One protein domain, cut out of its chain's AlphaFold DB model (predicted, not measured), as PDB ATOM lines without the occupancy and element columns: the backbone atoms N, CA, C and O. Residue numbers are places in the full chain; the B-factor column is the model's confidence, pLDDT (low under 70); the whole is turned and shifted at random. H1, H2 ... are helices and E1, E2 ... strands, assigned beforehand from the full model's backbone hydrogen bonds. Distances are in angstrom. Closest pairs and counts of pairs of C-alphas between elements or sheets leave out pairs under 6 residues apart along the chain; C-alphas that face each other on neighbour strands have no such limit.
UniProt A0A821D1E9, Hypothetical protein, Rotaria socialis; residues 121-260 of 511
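What this domain is: This is residues 121 to 260 of the 511 residues of the protein "Hypothetical protein" of Rotaria socialis (UniProt A0A821D1E9). With little regular structure, the printed part is a solenoid of stacked turns: strands E1, E2, E3, E4, E5, E7, in that order and parallel, make one wall, E6 and E8, also parallel, part of another. H1 and H2 lie at the E1 end. Its 140 residues, 55 in named elements, run E1 H1 H2 E2 to E8, class mixed. It is compact, radius of gyration of the C-alphas 14.8 A, spans 41 by 29 by 24 A.

Where its parts are: E1 is residues 123 to 126, from C-alpha 123 at (25.823, 26.872, -32.163); H1 133 to 136; H2 140 to 147; E2 151 to 155; E3 172 to 179, 20.5 A; E4 193 to 200, 18.9 A; E5 218 to 222; E6 231 to 234; E7 241 to 245; E8 250 to 253, to C-alpha 253 at (7.941, 11.142, -9.455).

How they stand to each other: H2 only grazes the sheet; H1 is not on it. Within hydrogen-bond range are N 200 and O 178 of E4 and E3, 2.8 A, and N 251 and O 231 of E8 and E6, 2.8 A.

The domain as a whole: The printed part has no cut. Links E2 to E3, E3 to E4 and E4 to E5 are long. Residues 121 to 147, among others, have pLDDT under 70.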
ATOM      1  N   ASP A 121      32.708  24.920 -30.234       32.88
ATOM      2  CA  ASP A 121      31.337  25.385 -29.944       32.88
ATOM      3  C   ASP A 121      30.670  25.921 -31.224       32.88
ATOM      4  O   ASP A 121      30.706  27.118 -31.507       32.88
ATOM      5  N   ILE A 122      30.110  25.023 -32.040       39.28
ATOM      6  CA  ILE A 122      29.211  25.400 -33.137       39.28
ATOM      7  C   ILE A 122      27.789  25.438 -32.567       39.28
ATOM      8  O   ILE A 122      27.243  24.421 -32.134       39.28
ATOM      9  N   GLU A 123      27.215  26.636 -32.526       41.25
ATOM     10  CA  GLU A 123      25.823  26.872 -32.163       41.25
ATOM     11  C   GLU A 123      24.989  26.917 -33.443       41.25
ATOM     12  O   GLU A 123      25.211  27.757 -34.316       41.25
ATOM     13  N   PHE A 124      24.058  25.975 -33.578       48.56
ATOM     14  CA  PHE A 124      23.118  25.950 -34.690       48.56
ATOM     15  C   PHE A 124      21.796  26.562 -34.235       48.56
ATOM     16  O   PHE A 124      21.070  25.966 -33.434       48.56
ATOM     17  N   GLU A 125      21.482  27.742 -34.760       46.19
ATOM     18  CA  GLU A 125      20.171  28.368 -34.618       46.19
ATOM     19  C   GLU A 125      19.313  28.023 -35.833       46.19
ATOM     20  O   GLU A 125      19.624  28.349 -36.980       46.19
ATOM     21  N   LEU A 126      18.243  27.279 -35.574       51.19
ATOM     22  CA  LEU A 126      17.342  26.755 -36.587       51.19
ATOM     23  C   LEU A 126      16.049  27.583 -36.535       51.19
ATOM     24  O   LEU A 126      15.059  27.172 -35.931       51.19
ATOM     25  N   ASP A 127      16.082  28.775 -37.144       36.12
ATOM     26  CA  ASP A 127      15.033  29.797 -36.991       36.12
ATOM     27  C   ASP A 127      13.720  29.521 -37.739       36.12
ATOM     28  O   ASP A 127      12.707  30.146 -37.428       36.12
ATOM     29  N   HIS A 128      13.705  28.622 -38.730       37.84
ATOM     30  CA  HIS A 128      12.543  28.383 -39.604       37.84
ATOM     31  C   HIS A 128      12.537  26.957 -40.188       37.84
ATOM     32  O   HIS A 128      12.619  26.759 -41.399       37.84
ATOM     33  N   PHE A 129      12.429  25.928 -39.349       46.44
ATOM     34  CA  PHE A 129      12.254  24.553 -39.837       46.44
ATOM     35  C   PHE A 129      10.771  24.181 -39.848       46.44
ATOM     36  O   PHE A 129      10.294  23.396 -39.033       46.44
ATOM     37  N   ASN A 130      10.026  24.747 -40.801       35.03
ATOM     38  CA  ASN A 130       8.770  24.143 -41.240       35.03
ATOM     39  C   ASN A 130       9.122  22.833 -41.951       35.03
ATOM     40  O   ASN A 130       9.506  22.903 -43.106       35.03
ATOM     41  N   ASN A 131       9.042  21.700 -41.242       39.78
ATOM     42  CA  ASN A 131       8.946  20.290 -41.683       39.78
ATOM     43  C   ASN A 131       9.827  19.708 -42.816       39.78
ATOM     44  O   ASN A 131      10.025  18.497 -42.820       39.78
ATOM     45  N   ASP A 132      10.391  20.487 -43.731       36.22
ATOM     46  CA  ASP A 132      10.869  19.983 -45.021       36.22
ATOM     47  C   ASP A 132      12.395  19.814 -45.079       36.22
ATOM     48  O   ASP A 132      12.919  19.063 -45.892       36.22
ATOM     49  N   ILE A 133      13.153  20.419 -44.161       37.81
ATOM     50  CA  ILE A 133      14.616  20.456 -44.300       37.81
ATOM     51  C   ILE A 133      15.339  19.270 -43.609       37.81
ATOM     52  O   ILE A 133      16.458  18.932 -43.991       37.81
ATOM     53  N   LEU A 134      14.706  18.534 -42.682       43.38
ATOM     54  CA  LEU A 134      15.239  17.209 -42.293       43.38
ATOM     55  C   LEU A 134      15.062  16.165 -43.410       43.38
ATOM     56  O   LEU A 134      15.728  15.135 -43.382       43.38
ATOM     57  N   VAL A 135      14.190  16.434 -44.387       40.19
ATOM     58  CA  VAL A 135      13.981  15.575 -45.559       40.19
ATOM     59  C   VAL A 135      14.930  15.961 -46.705       40.19
ATOM     60  O   VAL A 135      15.384  15.076 -47.429       40.19
ATOM     61  N   ASP A 136      15.302  17.243 -46.818       40.50
ATOM     62  CA  ASP A 136      16.080  17.768 -47.953       40.50
ATOM     63  C   ASP A 136      17.594  17.961 -47.703       40.50
ATOM     64  O   ASP A 136      18.344  18.233 -48.648       40.50
ATOM     65  N   PHE A 137      18.102  17.771 -46.476       42.28
ATOM     66  CA  PHE A 137      19.552  17.725 -46.247       42.28
ATOM     67  C   PHE A 137      20.139  16.335 -46.545       42.28
ATOM     68  O   PHE A 137      19.981  15.378 -45.794       42.28
ATOM     69  N   LEU A 138      20.848  16.264 -47.673       45.50
ATOM     70  CA  LEU A 138      22.082  15.503 -47.927       45.50
ATOM     71  C   LEU A 138      22.528  14.518 -46.817       45.50
ATOM     72  O   LEU A 138      22.885  14.935 -45.723       45.50
ATOM     73  N   ASN A 139      22.589  13.227 -47.177       54.53
ATOM     74  CA  ASN A 139      23.268  12.093 -46.520       54.53
ATOM     75  C   ASN A 139      23.380  12.154 -44.975       54.53
ATOM     76  O   ASN A 139      24.226  12.866 -44.440       54.53
ATOM     77  N   VAL A 140      22.610  11.320 -44.263       55.91
ATOM     78  CA  VAL A 140      22.530  11.218 -42.784       55.91
ATOM     79  C   VAL A 140      23.894  11.299 -42.072       55.91
ATOM     80  O   VAL A 140      24.009  11.953 -41.038       55.91
ATOM     81  N   GLU A 141      24.954  10.711 -42.639       59.56
ATOM     82  CA  GLU A 141      26.320  10.782 -42.091       59.56
ATOM     83  C   GLU A 141      26.876  12.213 -41.968       59.56
ATOM     84  O   GLU A 141      27.570  12.522 -40.998       59.56
ATOM     85  N   GLN A 142      26.562  13.107 -42.912       58.56
ATOM     86  CA  GLN A 142      27.006  14.503 -42.872       58.56
ATOM     87  C   GLN A 142      26.326  15.249 -41.725       58.56
ATOM     88  O   GLN A 142      27.019  15.853 -40.908       58.56
ATOM     89  N   ILE A 143      25.000  15.136 -41.597       61.31
ATOM     90  CA  ILE A 143      24.230  15.730 -40.491       61.31
ATOM     91  C   ILE A 143      24.762  15.238 -39.143       61.31
ATOM     92  O   ILE A 143      24.994  16.035 -38.234       61.31
ATOM     93  N   CYS A 144      25.037  13.937 -39.034       64.38
ATOM     94  CA  CYS A 144      25.618  13.373 -37.827       64.38
ATOM     95  C   CYS A 144      26.992  13.967 -37.501       64.38
ATOM     96  O   CYS A 144      27.256  14.289 -36.347       64.38
ATOM     97  N   SER A 145      27.859  14.160 -38.501       63.78
ATOM     98  CA  SER A 145      29.164  14.798 -38.291       63.78
ATOM     99  C   SER A 145      29.058  16.270 -37.872       63.78
ATOM    100  O   SER A 145      29.890  16.733 -37.097       63.78
ATOM    101  N   PHE A 146      28.025  16.983 -38.339       62.12
ATOM    102  CA  PHE A 146      27.811  18.398 -38.028       62.12
ATOM    103  C   PHE A 146      27.188  18.628 -36.651       62.12
ATOM    104  O   PHE A 146      27.557  19.585 -35.988       62.12
ATOM    105  N   ILE A 147      26.248  17.780 -36.226       65.75
ATOM    106  CA  ILE A 147      25.488  17.977 -34.980       65.75
ATOM    107  C   ILE A 147      26.193  17.347 -33.771       65.75
ATOM    108  O   ILE A 147      25.934  17.727 -32.624       65.75
ATOM    109  N   ASN A 148      27.106  16.397 -33.991       70.31
ATOM    110  CA  ASN A 148      27.832  15.774 -32.893       70.31
ATOM    111  C   ASN A 148      28.656  16.811 -32.111       70.31
ATOM    112  O   ASN A 148      29.352  17.636 -32.696       70.31
ATOM    113  N   ASN A 149      28.581  16.755 -30.784       72.56
ATOM    114  CA  ASN A 149      29.190  17.706 -29.853       72.56
ATOM    115  C   ASN A 149      28.810  19.174 -30.095       72.56
ATOM    116  O   ASN A 149      29.591  20.067 -29.780       72.56
ATOM    117  N   SER A 150      27.617  19.432 -30.630       69.38
ATOM    118  CA  SER A 150      27.141  20.792 -30.894       69.38
ATOM    119  C   SER A 150      26.058  21.235 -29.910       69.38
ATOM    120  O   SER A 150      25.484  20.418 -29.177       69.38
ATOM    121  N   ARG A 151      25.774  22.544 -29.900       73.62
ATOM    122  CA  ARG A 151      24.586  23.125 -29.256       73.62
ATOM    123  C   ARG A 151      23.537  23.402 -30.331       73.62
ATOM    124  O   ARG A 151      23.829  24.069 -31.320       73.62
ATOM    125  N   VAL A 152      22.327  22.890 -30.145       73.38
ATOM    126  CA  VAL A 152      21.239  22.994 -31.124       73.38
ATOM    127  C   VAL A 152      20.068  23.738 -30.501       73.38
ATOM    128  O   VAL A 152      19.594  23.354 -29.433       73.38
ATOM    129  N   THR A 153      19.582  24.772 -31.183       74.19
ATOM    130  CA  THR A 153      18.415  25.552 -30.763       74.19
ATOM    131  C   THR A 153      17.338  25.510 -31.839       74.19
ATOM    132  O   THR A 153      17.572  25.912 -32.976       74.19
ATOM    133  N   PHE A 154      16.139  25.071 -31.463       73.06
ATOM    134  CA  PHE A 154      14.930  25.159 -32.273       73.06
ATOM    135  C   PHE A 154      14.100  26.369 -31.841       73.06
ATOM    136  O   PHE A 154      13.713  26.468 -30.673       73.06
ATOM    137  N   TYR A 155      13.794  27.261 -32.782       71.62
ATOM    138  CA  TYR A 155      12.928  28.415 -32.552       71.62
ATOM    139  C   TYR A 155      11.566  28.208 -33.225       71.62
ATOM    140  O   TYR A 155      11.497  27.808 -34.386       71.62
ATOM    141  N   ARG A 156      10.474  28.484 -32.497       67.56
ATOM    142  CA  ARG A 156       9.084  28.418 -32.995       67.56
ATOM    143  C   ARG A 156       8.733  27.121 -33.715       67.56
ATOM    144  O   ARG A 156       8.058  27.130 -34.745       67.56
ATOM    145  N   LEU A 157       9.149  25.990 -33.162       70.81
ATOM    146  CA  LEU A 157       8.768  24.702 -33.712       70.81
ATOM    147  C   LEU A 157       7.256  24.497 -33.549       70.81
ATOM    148  O   LEU A 157       6.744  24.575 -32.437       70.81
ATOM    149  N   GLN A 158       6.534  24.247 -34.640       64.62
ATOM    150  CA  GLN A 158       5.070  24.075 -34.637       64.62
ATOM    151  C   GLN A 158       4.622  22.683 -35.097       64.62
ATOM    152  O   GLN A 158       3.442  22.471 -35.359       64.62
ATOM    153  N   SER A 159       5.549  21.736 -35.238       58.06
ATOM    154  CA  SER A 159       5.283  20.453 -35.879       58.06
ATOM    155  C   SER A 159       5.936  19.266 -35.174       58.06
ATOM    156  O   SER A 159       6.863  19.402 -34.373       58.06
ATOM    157  N   ASN A 160       5.451  18.068 -35.509       58.22
ATOM    158  CA  ASN A 160       6.035  16.804 -35.074       58.22
ATOM    159  C   ASN A 160       7.412  16.584 -35.717       58.22
ATOM    160  O   ASN A 160       7.503  16.050 -36.819       58.22
ATOM    161  N   ILE A 161       8.490  16.927 -35.008       56.22
ATOM    162  CA  ILE A 161       9.821  16.408 -35.347       56.22
ATOM    163  C   ILE A 161       9.906  14.953 -34.884       56.22
ATOM    164  O   ILE A 161       9.675  14.631 -33.717       56.22
ATOM    165  N   THR A 162      10.278  14.071 -35.804       54.72
ATOM    166  CA  THR A 162      10.727  12.708 -35.511       54.72
ATOM    167  C   THR A 162      12.161  12.566 -36.006       54.72
ATOM    168  O   THR A 162      12.412  12.801 -37.186       54.72
ATOM    169  N   PHE A 163      13.089  12.141 -35.149       57.25
ATOM    170  CA  PHE A 163      14.493  11.924 -35.519       57.25
ATOM    171  C   PHE A 163      14.752  10.530 -36.124       57.25
ATOM    172  O   PHE A 163      15.892  10.069 -36.146       57.25
ATOM    173  N   ASN A 164      13.713   9.888 -36.684       49.94
ATOM    174  CA  ASN A 164      13.680   8.462 -37.048       49.94
ATOM    175  C   ASN A 164      14.831   8.001 -37.971       49.94
ATOM    176  O   ASN A 164      15.110   6.804 -38.058       49.94
ATOM    177  N   GLN A 165      15.483   8.923 -38.689       49.78
ATOM    178  CA  GLN A 165      16.592   8.643 -39.607       49.78
ATOM    179  C   GLN A 165      17.992   8.758 -38.972       49.78
ATOM    180  O   GLN A 165      18.965   8.379 -39.612       49.78
ATOM    181  N   ILE A 166      18.119   9.233 -37.727       53.06
ATOM    182  CA  ILE A 166      19.409   9.492 -37.053       53.06
ATOM    183  C   ILE A 166      19.883   8.291 -36.206       53.06
ATOM    184  O   ILE A 166      21.016   8.260 -35.728       53.06
ATOM    185  N   ASN A 167      19.065   7.238 -36.095       50.66
ATOM    186  CA  ASN A 167      19.335   6.037 -35.289       50.66
ATOM    187  C   ASN A 167      20.669   5.318 -35.593       50.66
ATOM    188  O   ASN A 167      21.132   4.522 -34.778       50.66
ATOM    189  N   SER A 168      21.304   5.574 -36.741       51.62
ATOM    190  CA  SER A 168      22.616   5.014 -37.092       51.62
ATOM    191  C   SER A 168      23.810   5.726 -36.442       51.62
ATOM    192  O   SER A 168      24.930   5.231 -36.546       51.62
ATOM    193  N   CYS A 169      23.608   6.872 -35.786       56.53
ATOM    194  CA  CYS A 169      24.682   7.702 -35.247       56.53
ATOM    195  C   CYS A 169      24.623   7.768 -33.718       56.53
ATOM    196  O   CYS A 169      23.626   8.189 -33.138       56.53
ATOM    197  N   GLN A 170      25.722   7.418 -33.047       61.28
ATOM    198  CA  GLN A 170      25.903   7.743 -31.629       61.28
ATOM    199  C   GLN A 170      26.206   9.241 -31.499       61.28
ATOM    200  O   GLN A 170      27.367   9.641 -31.469       61.28
ATOM    201  N   LEU A 171      25.164  10.074 -31.490       66.31
ATOM    202  CA  LEU A 171      25.298  11.519 -31.316       66.31
ATOM    203  C   LEU A 171      25.278  11.897 -29.839       66.31
ATOM    204  O   LEU A 171      24.352  11.543 -29.106       66.31
ATOM    205  N   THR A 172      26.275  12.674 -29.430       69.62
ATOM    206  CA  THR A 172      26.280  13.397 -28.160       69.62
ATOM    207  C   THR A 172      25.997  14.862 -28.445       69.62
ATOM    208  O   THR A 172      26.814  15.548 -29.049       69.62
ATOM    209  N   ILE A 173      24.828  15.354 -28.037       74.25
ATOM    210  CA  ILE A 173      24.489  16.778 -28.155       74.25
ATOM    211  C   ILE A 173      24.843  17.451 -26.830       74.25
ATOM    212  O   ILE A 173      24.410  16.999 -25.770       74.25
ATOM    213  N   LEU A 174      25.637  18.522 -26.869       78.75
ATOM    214  CA  LEU A 174      26.023  19.230 -25.644       78.75
ATOM    215  C   LEU A 174      24.809  19.923 -25.023       78.75
ATOM    216  O   LEU A 174      24.557  19.795 -23.829       78.75
ATOM    217  N   SER A 175      24.036  20.623 -25.852       81.94
ATOM    218  CA  SER A 175      22.820  21.315 -25.431       81.94
ATOM    219  C   SER A 175      21.761  21.255 -26.519       81.94
ATOM    220  O   SER A 175      22.061  21.476 -27.693       81.94
ATOM    221  N   LEU A 176      20.530  20.955 -26.123       81.88
ATOM    222  CA  LEU A 176      19.358  20.964 -26.983       81.88
ATOM    223  C   LEU A 176      18.326  21.928 -26.402       81.88
ATOM    224  O   LEU A 176      17.870  21.753 -25.271       81.88
ATOM    225  N   ARG A 177      17.964  22.953 -27.175       80.62
ATOM    226  CA  ARG A 177      17.109  24.054 -26.731       80.62
ATOM    227  C   ARG A 177      15.880  24.177 -27.616       80.62
ATOM    228  O   ARG A 177      15.980  24.113 -28.838       80.62
ATOM    229  N   PHE A 178      14.732  24.400 -26.993       81.50
ATOM    230  CA  PHE A 178      13.473  24.696 -27.666       81.50
ATOM    231  C   PHE A 178      12.938  26.022 -27.144       81.50
ATOM    232  O   PHE A 178      12.750  26.189 -25.939       81.50
ATOM    233  N   LEU A 179      12.698  26.962 -28.050       80.88
ATOM    234  CA  LEU A 179      12.245  28.315 -27.746       80.88
ATOM    235  C   LEU A 179      10.923  28.577 -28.466       80.88
ATOM    236  O   LEU A 179      10.801  28.271 -29.655       80.88
ATOM    237  N   ASP A 180       9.932  29.130 -27.765       77.69
ATOM    238  CA  ASP A 180       8.620  29.504 -28.325       77.69
ATOM    239  C   ASP A 180       7.939  28.362 -29.116       77.69
ATOM    240  O   ASP A 180       7.266  28.587 -30.123       77.69
ATOM    241  N   SER A 181       8.165  27.114 -28.697       79.44
ATOM    242  CA  SER A 181       7.875  25.911 -29.486       79.44
ATOM    243  C   SER A 181       6.698  25.099 -28.935       79.44
ATOM    244  O   SER A 181       6.438  25.078 -27.734       79.44
ATOM    245  N   THR A 182       5.991  24.383 -29.807       83.94
ATOM    246  CA  THR A 182       4.955  23.410 -29.446       83.94
ATOM    247  C   THR A 182       5.508  21.998 -29.598       83.94
ATOM    248  O   THR A 182       5.946  21.601 -30.674       83.94
ATOM    249  N   ILE A 183       5.507  21.242 -28.503       81.50
ATOM    250  CA  ILE A 183       6.040  19.885 -28.423       81.50
ATOM    251  C   ILE A 183       4.876  18.899 -28.465       81.50
ATOM    252  O   ILE A 183       4.151  18.736 -27.483       81.50
ATOM    253  N   GLU A 184       4.701  18.241 -29.608       77.50
ATOM    254  CA  GLU A 184       3.604  17.292 -29.856       77.50
ATOM    255  C   GLU A 184       4.056  15.821 -29.847       77.50
ATOM    256  O   GLU A 184       3.244  14.912 -29.670       77.50
ATOM    257  N   ASN A 185       5.359  15.562 -29.986       70.25
ATOM    258  CA  ASN A 185       5.887  14.207 -30.095       70.25
ATOM    259  C   ASN A 185       6.488  13.707 -28.771       70.25
ATOM    260  O   ASN A 185       7.534  14.173 -28.324       70.25
ATOM    261  N   LYS A 186       5.879  12.666 -28.189       64.25
ATOM    262  CA  LYS A 186       6.368  11.992 -26.971       64.25
ATOM    263  C   LYS A 186       7.746  11.330 -27.149       64.25
ATOM    264  O   LYS A 186       8.451  11.127 -26.164       64.25
ATOM    265  N   PHE A 187       8.130  11.006 -28.385       59.22
ATOM    266  CA  PHE A 187       9.393  10.348 -28.742       59.22
ATOM    267  C   PHE A 187      10.468  11.311 -29.254       59.22
ATOM    268  O   PHE A 187      11.531  10.861 -29.669       59.22
ATOM    269  N   LEU A 188      10.235  12.628 -29.191       60.53
ATOM    270  CA  LEU A 188      11.184  13.641 -29.672       60.53
ATOM    271  C   LEU A 188      12.615  13.433 -29.139       60.53
ATOM    272  O   LEU A 188      13.581  13.767 -29.810       60.53
ATOM    273  N   LEU A 189      12.753  12.862 -27.942       63.69
ATOM    274  CA  LEU A 189      14.027  12.691 -27.241       63.69
ATOM    275  C   LEU A 189      14.407  11.225 -27.010       63.69
ATOM    276  O   LEU A 189      15.357  10.953 -26.284       63.69
ATOM    277  N   SER A 190      13.678  10.257 -27.579       60.97
ATOM    278  CA  SER A 190      14.062   8.845 -27.422       60.97
ATOM    279  C   SER A 190      15.277   8.456 -28.263       60.97
ATOM    280  O   SER A 190      15.881   7.424 -27.994       60.97
ATOM    281  N   GLU A 191      15.617   9.269 -29.265       60.91
ATOM    282  CA  GLU A 191      16.663   8.988 -30.260       60.91
ATOM    283  C   GLU A 191      17.858   9.956 -30.163       60.91
ATOM    284  O   GLU A 191      18.835   9.811 -30.891       60.91
ATOM    285  N   ILE A 192      17.811  10.928 -29.245       65.94
ATOM    286  CA  ILE A 192      18.882  11.902 -29.005       65.94
ATOM    287  C   ILE A 192      19.210  11.924 -27.519       65.94
ATOM    288  O   ILE A 192      18.311  11.989 -26.687       65.94
ATOM    289  N   ASN A 193      20.501  11.944 -27.190       73.00
ATOM    290  CA  ASN A 193      20.981  12.031 -25.816       73.00
ATOM    291  C   ASN A 193      21.673  13.383 -25.569       73.00
ATOM    292  O   ASN A 193      22.903  13.454 -25.658       73.00
ATOM    293  N   PRO A 194      20.921  14.467 -25.305       80.69
ATOM    294  CA  PRO A 194      21.543  15.723 -24.928       80.69
ATOM    295  C   PRO A 194      22.088  15.649 -23.495       80.69
ATOM    296  O   PRO A 194      21.513  14.964 -22.650       80.69
ATOM    297  N   ILE A 195      23.174  16.366 -23.212       84.50
ATOM    298  CA  ILE A 195      23.660  16.565 -21.834       84.50
ATOM    299  C   ILE A 195      22.780  17.609 -21.128       84.50
ATOM    300  O   ILE A 195      22.319  17.390 -20.005       84.50
ATOM    301  N   ILE A 196      22.509  18.720 -21.820       84.94
ATOM    302  CA  ILE A 196      21.665  19.825 -21.357       84.94
ATOM    303  C   ILE A 196      20.409  19.904 -22.224       84.94
ATOM    304  O   ILE A 196      20.493  19.922 -23.453       84.94
ATOM    305  N   LEU A 197      19.243  19.980 -21.591       87.75
ATOM    306  CA  LEU A 197      17.955  20.087 -22.265       87.75
ATOM    307  C   LEU A 197      17.152  21.263 -21.705       87.75
ATOM    308  O   LEU A 197      16.824  21.282 -20.519       87.75
ATOM    309  N   ILE A 198      16.811  22.224 -22.564       85.12
ATOM    310  CA  ILE A 198      16.132  23.459 -22.159       85.12
ATOM    311  C   ILE A 198      14.878  23.676 -23.002       85.12
ATOM    312  O   ILE A 198      14.914  23.621 -24.231       85.12
ATOM    313  N   PHE A 199      13.783  24.003 -22.327       86.56
ATOM    314  CA  PHE A 199      12.546  24.475 -22.931       86.56
ATOM    315  C   PHE A 199      12.216  25.857 -22.379       86.56
ATOM    316  O   PHE A 199      12.112  26.035 -21.166       86.56
ATOM    317  N   TYR A 200      12.014  26.826 -23.266       86.06
ATOM    318  CA  TYR A 200      11.614  28.184 -22.916       86.06
ATOM    319  C   TYR A 200      10.336  28.560 -23.656       86.06
ATOM    320  O   TYR A 200      10.268  28.447 -24.883       86.06
ATOM    321  N   ASN A 201       9.325  29.004 -22.909       83.25
ATOM    322  CA  ASN A 201       8.023  29.416 -23.434       83.25
ATOM    323  C   ASN A 201       7.415  28.368 -24.387       83.25
ATOM    324  O   ASN A 201       6.901  28.680 -25.462       83.25
ATOM    325  N   CYS A 202       7.537  27.093 -24.013       86.12
ATOM    326  CA  CYS A 202       7.073  25.974 -24.825       86.12
ATOM    327  C   CYS A 202       5.691  25.484 -24.383       86.12
ATOM    328  O   CYS A 202       5.352  25.506 -23.200       86.12
ATOM    329  N   THR A 203       4.907  24.976 -25.331       88.69
ATOM    330  CA  THR A 203       3.628  24.311 -25.053       88.69
ATOM    331  C   THR A 203       3.763  22.817 -25.300       88.69
ATOM    332  O   THR A 203       4.087  22.391 -26.400       88.69
ATOM    333  N   PHE A 204       3.511  22.008 -24.280       86.62
ATOM    334  CA  PHE A 204       3.566  20.557 -24.349       86.62
ATOM    335  C   PHE A 204       2.164  20.001 -24.579       86.62
ATOM    336  O   PHE A 204       1.279  20.098 -23.724       86.62
ATOM    337  N   ASN A 205       1.995  19.378 -25.740       85.50
ATOM    338  CA  ASN A 205       0.829  18.599 -26.124       85.50
ATOM    339  C   ASN A 205       1.134  17.101 -25.961       85.50
ATOM    340  O   ASN A 205       0.930  16.308 -26.877       85.50
ATOM    341  N   ILE A 206       1.664  16.715 -24.794       78.19
ATOM    342  CA  ILE A 206       1.927  15.322 -24.405       78.19
ATOM    343  C   ILE A 206       1.659  15.134 -22.903       78.19
ATOM    344  O   ILE A 206       1.887  16.053 -22.119       78.19
ATOM    345  N   ASP A 207       1.211  13.943 -22.495       72.62
ATOM    346  CA  ASP A 207       0.885  13.643 -21.086       72.62
ATOM    347  C   ASP A 207       2.126  13.413 -20.203       72.62
ATOM    348  O   ASP A 207       2.111  13.636 -18.994       72.62
ATOM    349  N   THR A 208       3.211  12.909 -20.793       73.06
ATOM    350  CA  THR A 208       4.415  12.479 -20.064       73.06
ATOM    351  C   THR A 208       5.653  12.706 -20.915       73.06
ATOM    352  O   THR A 208       5.669  12.273 -22.074       73.06
ATOM    353  N   LEU A 209       6.716  13.249 -20.328       70.00
ATOM    354  CA  LEU A 209       8.034  13.294 -20.956       70.00
ATOM    355  C   LEU A 209       8.864  12.099 -20.494       70.00
ATOM    356  O   LEU A 209       9.422  12.082 -19.403       70.00
ATOM    357  N   SER A 210       8.931  11.079 -21.347       65.00
ATOM    358  CA  SER A 210       9.761   9.901 -21.102       65.00
ATOM    359  C   SER A 210      11.176  10.160 -21.611       65.00
ATOM    360  O   SER A 210      11.492   9.825 -22.754       65.00
ATOM    361  N   LEU A 211      12.047  10.699 -20.764       68.62
ATOM    362  CA  LEU A 211      13.479  10.735 -21.052       68.62
ATOM    363  C   LEU A 211      14.058   9.359 -20.702       68.62
ATOM    364  O   LEU A 211      14.293   9.041 -19.544       68.62
ATOM    365  N   LYS A 212      14.247   8.501 -21.708       59.22
ATOM    366  CA  LYS A 212      14.894   7.186 -21.518       59.22
ATOM    367  C   LYS A 212      16.420   7.282 -21.442       59.22
ATOM    368  O   LYS A 212      17.099   6.264 -21.336       59.22
ATOM    369  N   THR A 213      16.954   8.487 -21.586       63.03
ATOM    370  CA  THR A 213      18.371   8.721 -21.811       63.03
ATOM    371  C   THR A 213      19.097   8.822 -20.478       63.03
ATOM    372  O   THR A 213      18.648   9.466 -19.534       63.03
ATOM    373  N   THR A 214      20.255   8.178 -20.393       64.69
ATOM    374  CA  THR A 214      21.078   8.159 -19.178       64.69
ATOM    375  C   THR A 214      22.108   9.288 -19.146       64.69
ATOM    376  O   THR A 214      22.988   9.264 -18.293       64.69
ATOM    377  N   LEU A 215      22.069  10.238 -20.087       77.06
ATOM    378  CA  LEU A 215      23.104  11.273 -20.230       77.06
ATOM    379  C   LEU A 215      22.638  12.684 -19.867       77.06
ATOM    380  O   LEU A 215      23.490  13.554 -19.713       77.06
ATOM    381  N   ILE A 216      21.332  12.920 -19.705       85.81
ATOM    382  CA  ILE A 216      20.834  14.248 -19.334       85.81
ATOM    383  C   ILE A 216      21.259  14.544 -17.896       85.81
ATOM    384  O   ILE A 216      20.805  13.887 -16.958       85.81
ATOM    385  N   THR A 217      22.120  15.545 -17.737       88.81
ATOM    386  CA  THR A 217      22.551  16.056 -16.431       88.81
ATOM    387  C   THR A 217      21.771  17.303 -16.033       88.81
ATOM    388  O   THR A 217      21.552  17.518 -14.843       88.81
ATOM    389  N   THR A 218      21.309  18.086 -17.012       89.12
ATOM    390  CA  THR A 218      20.590  19.345 -16.780       89.12
ATOM    391  C   THR A 218      19.288  19.375 -17.568       89.12
ATOM    392  O   THR A 218      19.294  19.231 -18.791       89.12
ATOM    393  N   LEU A 219      18.177  19.596 -16.867       90.88
ATOM    394  CA  LEU A 219      16.851  19.791 -17.449       90.88
ATOM    395  C   LEU A 219      16.275  21.115 -16.958       90.88
ATOM    396  O   LEU A 219      16.183  21.339 -15.750       90.88
ATOM    397  N   SER A 220      15.836  21.965 -17.884       89.75
ATOM    398  CA  SER A 220      15.272  23.266 -17.540       89.75
ATOM    399  C   SER A 220      13.985  23.565 -18.305       89.75
ATOM    400  O   SER A 220      13.940  23.499 -19.533       89.75
ATOM    401  N   LEU A 221      12.932  23.898 -17.562       89.06
ATOM    402  CA  LEU A 221      11.593  24.216 -18.044       89.06
ATOM    403  C   LEU A 221      11.229  25.632 -17.587       89.06
ATOM    404  O   LEU A 221      10.903  25.853 -16.423       89.06
ATOM    405  N   TYR A 222      11.269  26.590 -18.507       86.50
ATOM    406  CA  TYR A 222      10.932  27.990 -18.254       86.50
ATOM    407  C   TYR A 222       9.627  28.343 -18.961       86.50
ATOM    408  O   TYR A 222       9.536  28.218 -20.184       86.50
ATOM    409  N   TYR A 223       8.627  28.828 -18.220       84.81
ATOM    410  CA  TYR A 223       7.342  29.264 -18.787       84.81
ATOM    411  C   TYR A 223       6.659  28.182 -19.644       84.81
ATOM    412  O   TYR A 223       6.074  28.470 -20.692       84.81
ATOM    413  N   VAL A 224       6.761  26.919 -19.228       88.69
ATOM    414  CA  VAL A 224       6.209  25.790 -19.975       88.69
ATOM    415  C   VAL A 224       4.729  25.611 -19.643       88.69
ATOM    416  O   VAL A 224       4.306  25.710 -18.491       88.69
ATOM    417  N   LYS A 225       3.916  25.338 -20.666       89.06
ATOM    418  CA  LYS A 225       2.480  25.066 -20.524       89.06
ATOM    419  C   LYS A 225       2.174  23.626 -20.907       89.06
ATOM    420  O   LYS A 225       2.468  23.223 -22.025       89.06
ATOM    421  N   PHE A 226       1.526  22.879 -20.021       87.94
ATOM    422  CA  PHE A 226       1.057  21.519 -20.296       87.94
ATOM    423  C   PHE A 226      -0.438  21.537 -20.641       87.94
ATOM    424  O   PHE A 226      -1.239  22.038 -19.852       87.94
ATOM    425  N   LEU A 227      -0.817  21.023 -21.819       83.75
ATOM    426  CA  LEU A 227      -2.211  21.045 -22.303       83.75
ATOM    427  C   LEU A 227      -3.098  19.952 -21.690       83.75
ATOM    428  O   LEU A 227      -4.316  20.120 -21.605       83.75
ATOM    429  N   PHE A 228      -2.504  18.840 -21.264       75.25
ATOM    430  CA  PHE A 228      -3.213  17.727 -20.638       75.25
ATOM    431  C   PHE A 228      -3.221  17.832 -19.104       75.25
ATOM    432  O   PHE A 228      -2.683  18.773 -18.514       75.25
ATOM    433  N   LYS A 229      -3.873  16.876 -18.424       70.81
ATOM    434  CA  LYS A 229      -3.796  16.786 -16.954       70.81
ATOM    435  C   LYS A 229      -2.347  16.546 -16.509       70.81
ATOM    436  O   LYS A 229      -1.547  16.064 -17.298       70.81
ATOM    437  N   GLN A 230      -2.073  16.914 -15.253       74.62
ATOM    438  CA  GLN A 230      -0.794  16.857 -14.538       74.62
ATOM    439  C   GLN A 230       0.340  16.133 -15.281       74.62
ATOM    440  O   GLN A 230       0.348  14.907 -15.379       74.62
ATOM    441  N   PHE A 231       1.307  16.908 -15.765       81.94
ATOM    442  CA  PHE A 231       2.456  16.391 -16.494       81.94
ATOM    443  C   PHE A 231       3.448  15.705 -15.557       81.94
ATOM    444  O   PHE A 231       3.853  16.282 -14.550       81.94
ATOM    445  N   LEU A 232       3.859  14.487 -15.899       83.81
ATOM    446  CA  LEU A 232       4.750  13.688 -15.058       83.81
ATOM    447  C   LEU A 232       6.200  13.774 -15.541       83.81
ATOM    448  O   LEU A 232       6.487  13.520 -16.716       83.81
ATOM    449  N   ILE A 233       7.104  14.068 -14.607       82.44
ATOM    450  CA  ILE A 233       8.556  14.006 -14.780       82.44
ATOM    451  C   ILE A 233       9.051  12.820 -13.952       82.44
ATOM    452  O   ILE A 233       8.917  12.834 -12.730       82.44
ATOM    453  N   ASP A 234       9.579  11.790 -14.617       79.94
ATOM    454  CA  ASP A 234       9.888  10.499 -13.991       79.94
ATOM    455  C   ASP A 234      11.381  10.143 -14.050       79.94
ATOM    456  O   ASP A 234      11.986  10.151 -15.121       79.94
ATOM    457  N   SER A 235      11.939   9.792 -12.884       67.31
ATOM    458  CA  SER A 235      13.142   8.963 -12.672       67.31
ATOM    459  C   SER A 235      14.352   9.245 -13.577       67.31
ATOM    460  O   SER A 235      14.814   8.380 -14.324       67.31
ATOM    461  N   LEU A 236      14.933  10.440 -13.448       76.62
ATOM    462  CA  LEU A 236      16.128  10.858 -14.190       76.62
ATOM    463  C   LEU A 236      17.390  10.635 -13.350       76.62
ATOM    464  O   LEU A 236      17.905  11.553 -12.715       76.62
ATOM    465  N   SER A 237      17.896   9.401 -13.336       82.44
ATOM    466  CA  SER A 237      18.989   8.999 -12.435       82.44
ATOM    467  C   SER A 237      20.286   9.791 -12.612       82.44
ATOM    468  O   SER A 237      21.042   9.938 -11.655       82.44
ATOM    469  N   SER A 238      20.564  10.283 -13.820       87.75
ATOM    470  CA  SER A 238      21.783  11.042 -14.144       87.75
ATOM    471  C   SER A 238      21.646  12.548 -13.926       87.75
ATOM    472  O   SER A 238      22.629  13.274 -14.058       87.75
ATOM    473  N   LEU A 239      20.440  13.017 -13.598       90.50
ATOM    474  CA  LEU A 239      20.146  14.432 -13.469       90.50
ATOM    475  C   LEU A 239      20.817  15.006 -12.222       90.50
ATOM    476  O   LEU A 239      20.622  14.504 -11.116       90.50
ATOM    477  N   THR A 240      21.578  16.078 -12.412       91.88
ATOM    478  CA  THR A 240      22.235  16.836 -11.342       91.88
ATOM    479  C   THR A 240      21.576  18.196 -11.123       91.88
ATOM    480  O   THR A 240      21.565  18.677  -9.990       91.88
ATOM    481  N   HIS A 241      20.977  18.777 -12.170       91.19
ATOM    482  CA  HIS A 241      20.304  20.077 -12.136       91.19
ATOM    483  C   HIS A 241      18.907  19.985 -12.751       91.19
ATOM    484  O   HIS A 241      18.744  19.576 -13.905       91.19
ATOM    485  N   LEU A 242      17.897  20.392 -11.984       92.81
ATOM    486  CA  LEU A 242      16.514  20.499 -12.435       92.81
ATOM    487  C   LEU A 242      15.984  21.900 -12.148       92.81
ATOM    488  O   LEU A 242      15.914  22.310 -10.992       92.81
ATOM    489  N   THR A 243      15.544  22.587 -13.196       90.38
ATOM    490  CA  THR A 243      14.894  23.895 -13.090       90.38
ATOM    491  C   THR A 243      13.502  23.817 -13.690       90.38
ATOM    492  O   THR A 243      13.335  23.421 -14.843       90.38
ATOM    493  N   ILE A 244      12.489  24.205 -12.927       90.12
ATOM    494  CA  ILE A 244      11.110  24.345 -13.386       90.12
ATOM    495  C   ILE A 244      10.604  25.671 -12.842       90.12
ATOM    496  O   ILE A 244      10.335  25.780 -11.651       90.12
ATOM    497  N   THR A 245      10.450  26.674 -13.700       84.94
ATOM    498  CA  THR A 245       9.981  27.993 -13.263       84.94
ATOM    499  C   THR A 245       8.828  28.503 -14.102       84.94
ATOM    500  O   THR A 245       8.685  28.167 -15.285       84.94
ATOM    501  N   HIS A 246       7.964  29.304 -13.472       84.56
ATOM    502  CA  HIS A 246       6.778  29.890 -14.110       84.56
ATOM    503  C   HIS A 246       5.903  28.843 -14.824       84.56
ATOM    504  O   HIS A 246       5.298  29.101 -15.865       84.56
ATOM    505  N   THR A 247       5.881  27.631 -14.273       85.12
ATOM    506  CA  THR A 247       5.267  26.439 -14.854       85.12
ATOM    507  C   THR A 247       4.365  25.819 -13.793       85.12
ATOM    508  O   THR A 247       4.744  25.724 -12.630       85.12
ATOM    509  N   SER A 248       3.160  25.407 -14.181       88.56
ATOM    510  CA  SER A 248       2.169  24.806 -13.277       88.56
ATOM    511  C   SER A 248       1.743  23.431 -13.788       88.56
ATOM    512  O   SER A 248       2.098  23.044 -14.899       88.56
ATOM    513  N   ASN A 249       0.963  22.696 -12.988       87.75
ATOM    514  CA  ASN A 249       0.355  21.420 -13.388       87.75
ATOM    515  C   ASN A 249       1.383  20.320 -13.750       87.75
ATOM    516  O   ASN A 249       1.228  19.625 -14.754       87.75
ATOM    517  N   PHE A 250       2.413  20.146 -12.915       88.50
ATOM    518  CA  PHE A 250       3.396  19.060 -13.014       88.50
ATOM    519  C   PHE A 250       3.413  18.178 -11.749       88.50
ATOM    520  O   PHE A 250       2.926  18.571 -10.688       88.50
ATOM    521  N   ASP A 251       3.953  16.965 -11.860       87.94
ATOM    522  CA  ASP A 251       4.366  16.105 -10.746       87.94
ATOM    523  C   ASP A 251       5.784  15.616 -11.019       87.94
ATOM    524  O   ASP A 251       6.111  15.209 -12.135       87.94
ATOM    525  N   ILE A 252       6.601  15.616  -9.976       89.12
ATOM    526  CA  ILE A 252       7.900  14.953  -9.987       89.12
ATOM    527  C   ILE A 252       7.676  13.595  -9.323       89.12
ATOM    528  O   ILE A 252       7.081  13.532  -8.247       89.12
ATOM    529  N   ILE A 253       8.096  12.508  -9.966       87.00
ATOM    530  CA  ILE A 253       7.941  11.142  -9.455       87.00
ATOM    531  C   ILE A 253       9.239  10.347  -9.617       87.00
ATOM    532  O   ILE A 253      10.115  10.694 -10.410       87.00
ATOM    533  N   GLY A 254       9.362   9.263  -8.853       86.62
ATOM    534  CA  GLY A 254      10.527   8.385  -8.912       86.62
ATOM    535  C   GLY A 254      11.643   8.802  -7.958       86.62
ATOM    536  O   GLY A 254      11.375   9.207  -6.829       86.62
ATOM    537  N   ALA A 255      12.895   8.662  -8.395       86.75
ATOM    538  CA  ALA A 255      14.077   8.948  -7.583       86.75
ATOM    539  C   ALA A 255      15.115   9.776  -8.349       86.75
ATOM    540  O   ALA A 255      15.331   9.573  -9.544       86.75
ATOM    541  N   TYR A 256      15.791  10.670  -7.623       91.44
ATOM    542  CA  TYR A 256      16.779  11.602  -8.164       91.44
ATOM    543  C   TYR A 256      18.064  11.531  -7.324       91.44
ATOM    544  O   TYR A 256      18.371  12.450  -6.560       91.44
ATOM    545  N   PRO A 257      18.811  10.415  -7.419       91.31
ATOM    546  CA  PRO A 257      19.909  10.111  -6.506       91.31
ATOM    547  C   PRO A 257      21.073  11.105  -6.594       91.31
ATOM    548  O   PRO A 257      21.713  11.351  -5.582       91.31
ATOM    549  N   ASN A 258      21.317  11.689  -7.773       92.38
ATOM    550  CA  ASN A 258      22.456  12.573  -8.039       92.38
ATOM    551  C   ASN A 258      22.067  14.058  -8.141       92.38
ATOM    552  O   ASN A 258      22.885  14.874  -8.564       92.38
ATOM    553  N   LEU A 259      20.822  14.416  -7.808       94.19
ATOM    554  CA  LEU A 259      20.338  15.786  -7.948       94.19
ATOM    555  C   LEU A 259      20.962  16.678  -6.876       94.19
ATOM    556  O   LEU A 259      20.795  16.432  -5.684       94.19
ATOM    557  N   ILE A 260      21.660  17.720  -7.319       92.62
ATOM    558  CA  ILE A 260      22.403  18.668  -6.481       92.62
ATOM    559  C   ILE A 260      21.664  20.007  -6.414       92.62
ATOM    560  O   ILE A 260      21.648  20.647  -5.360       92.62
TER     561      ILE A 260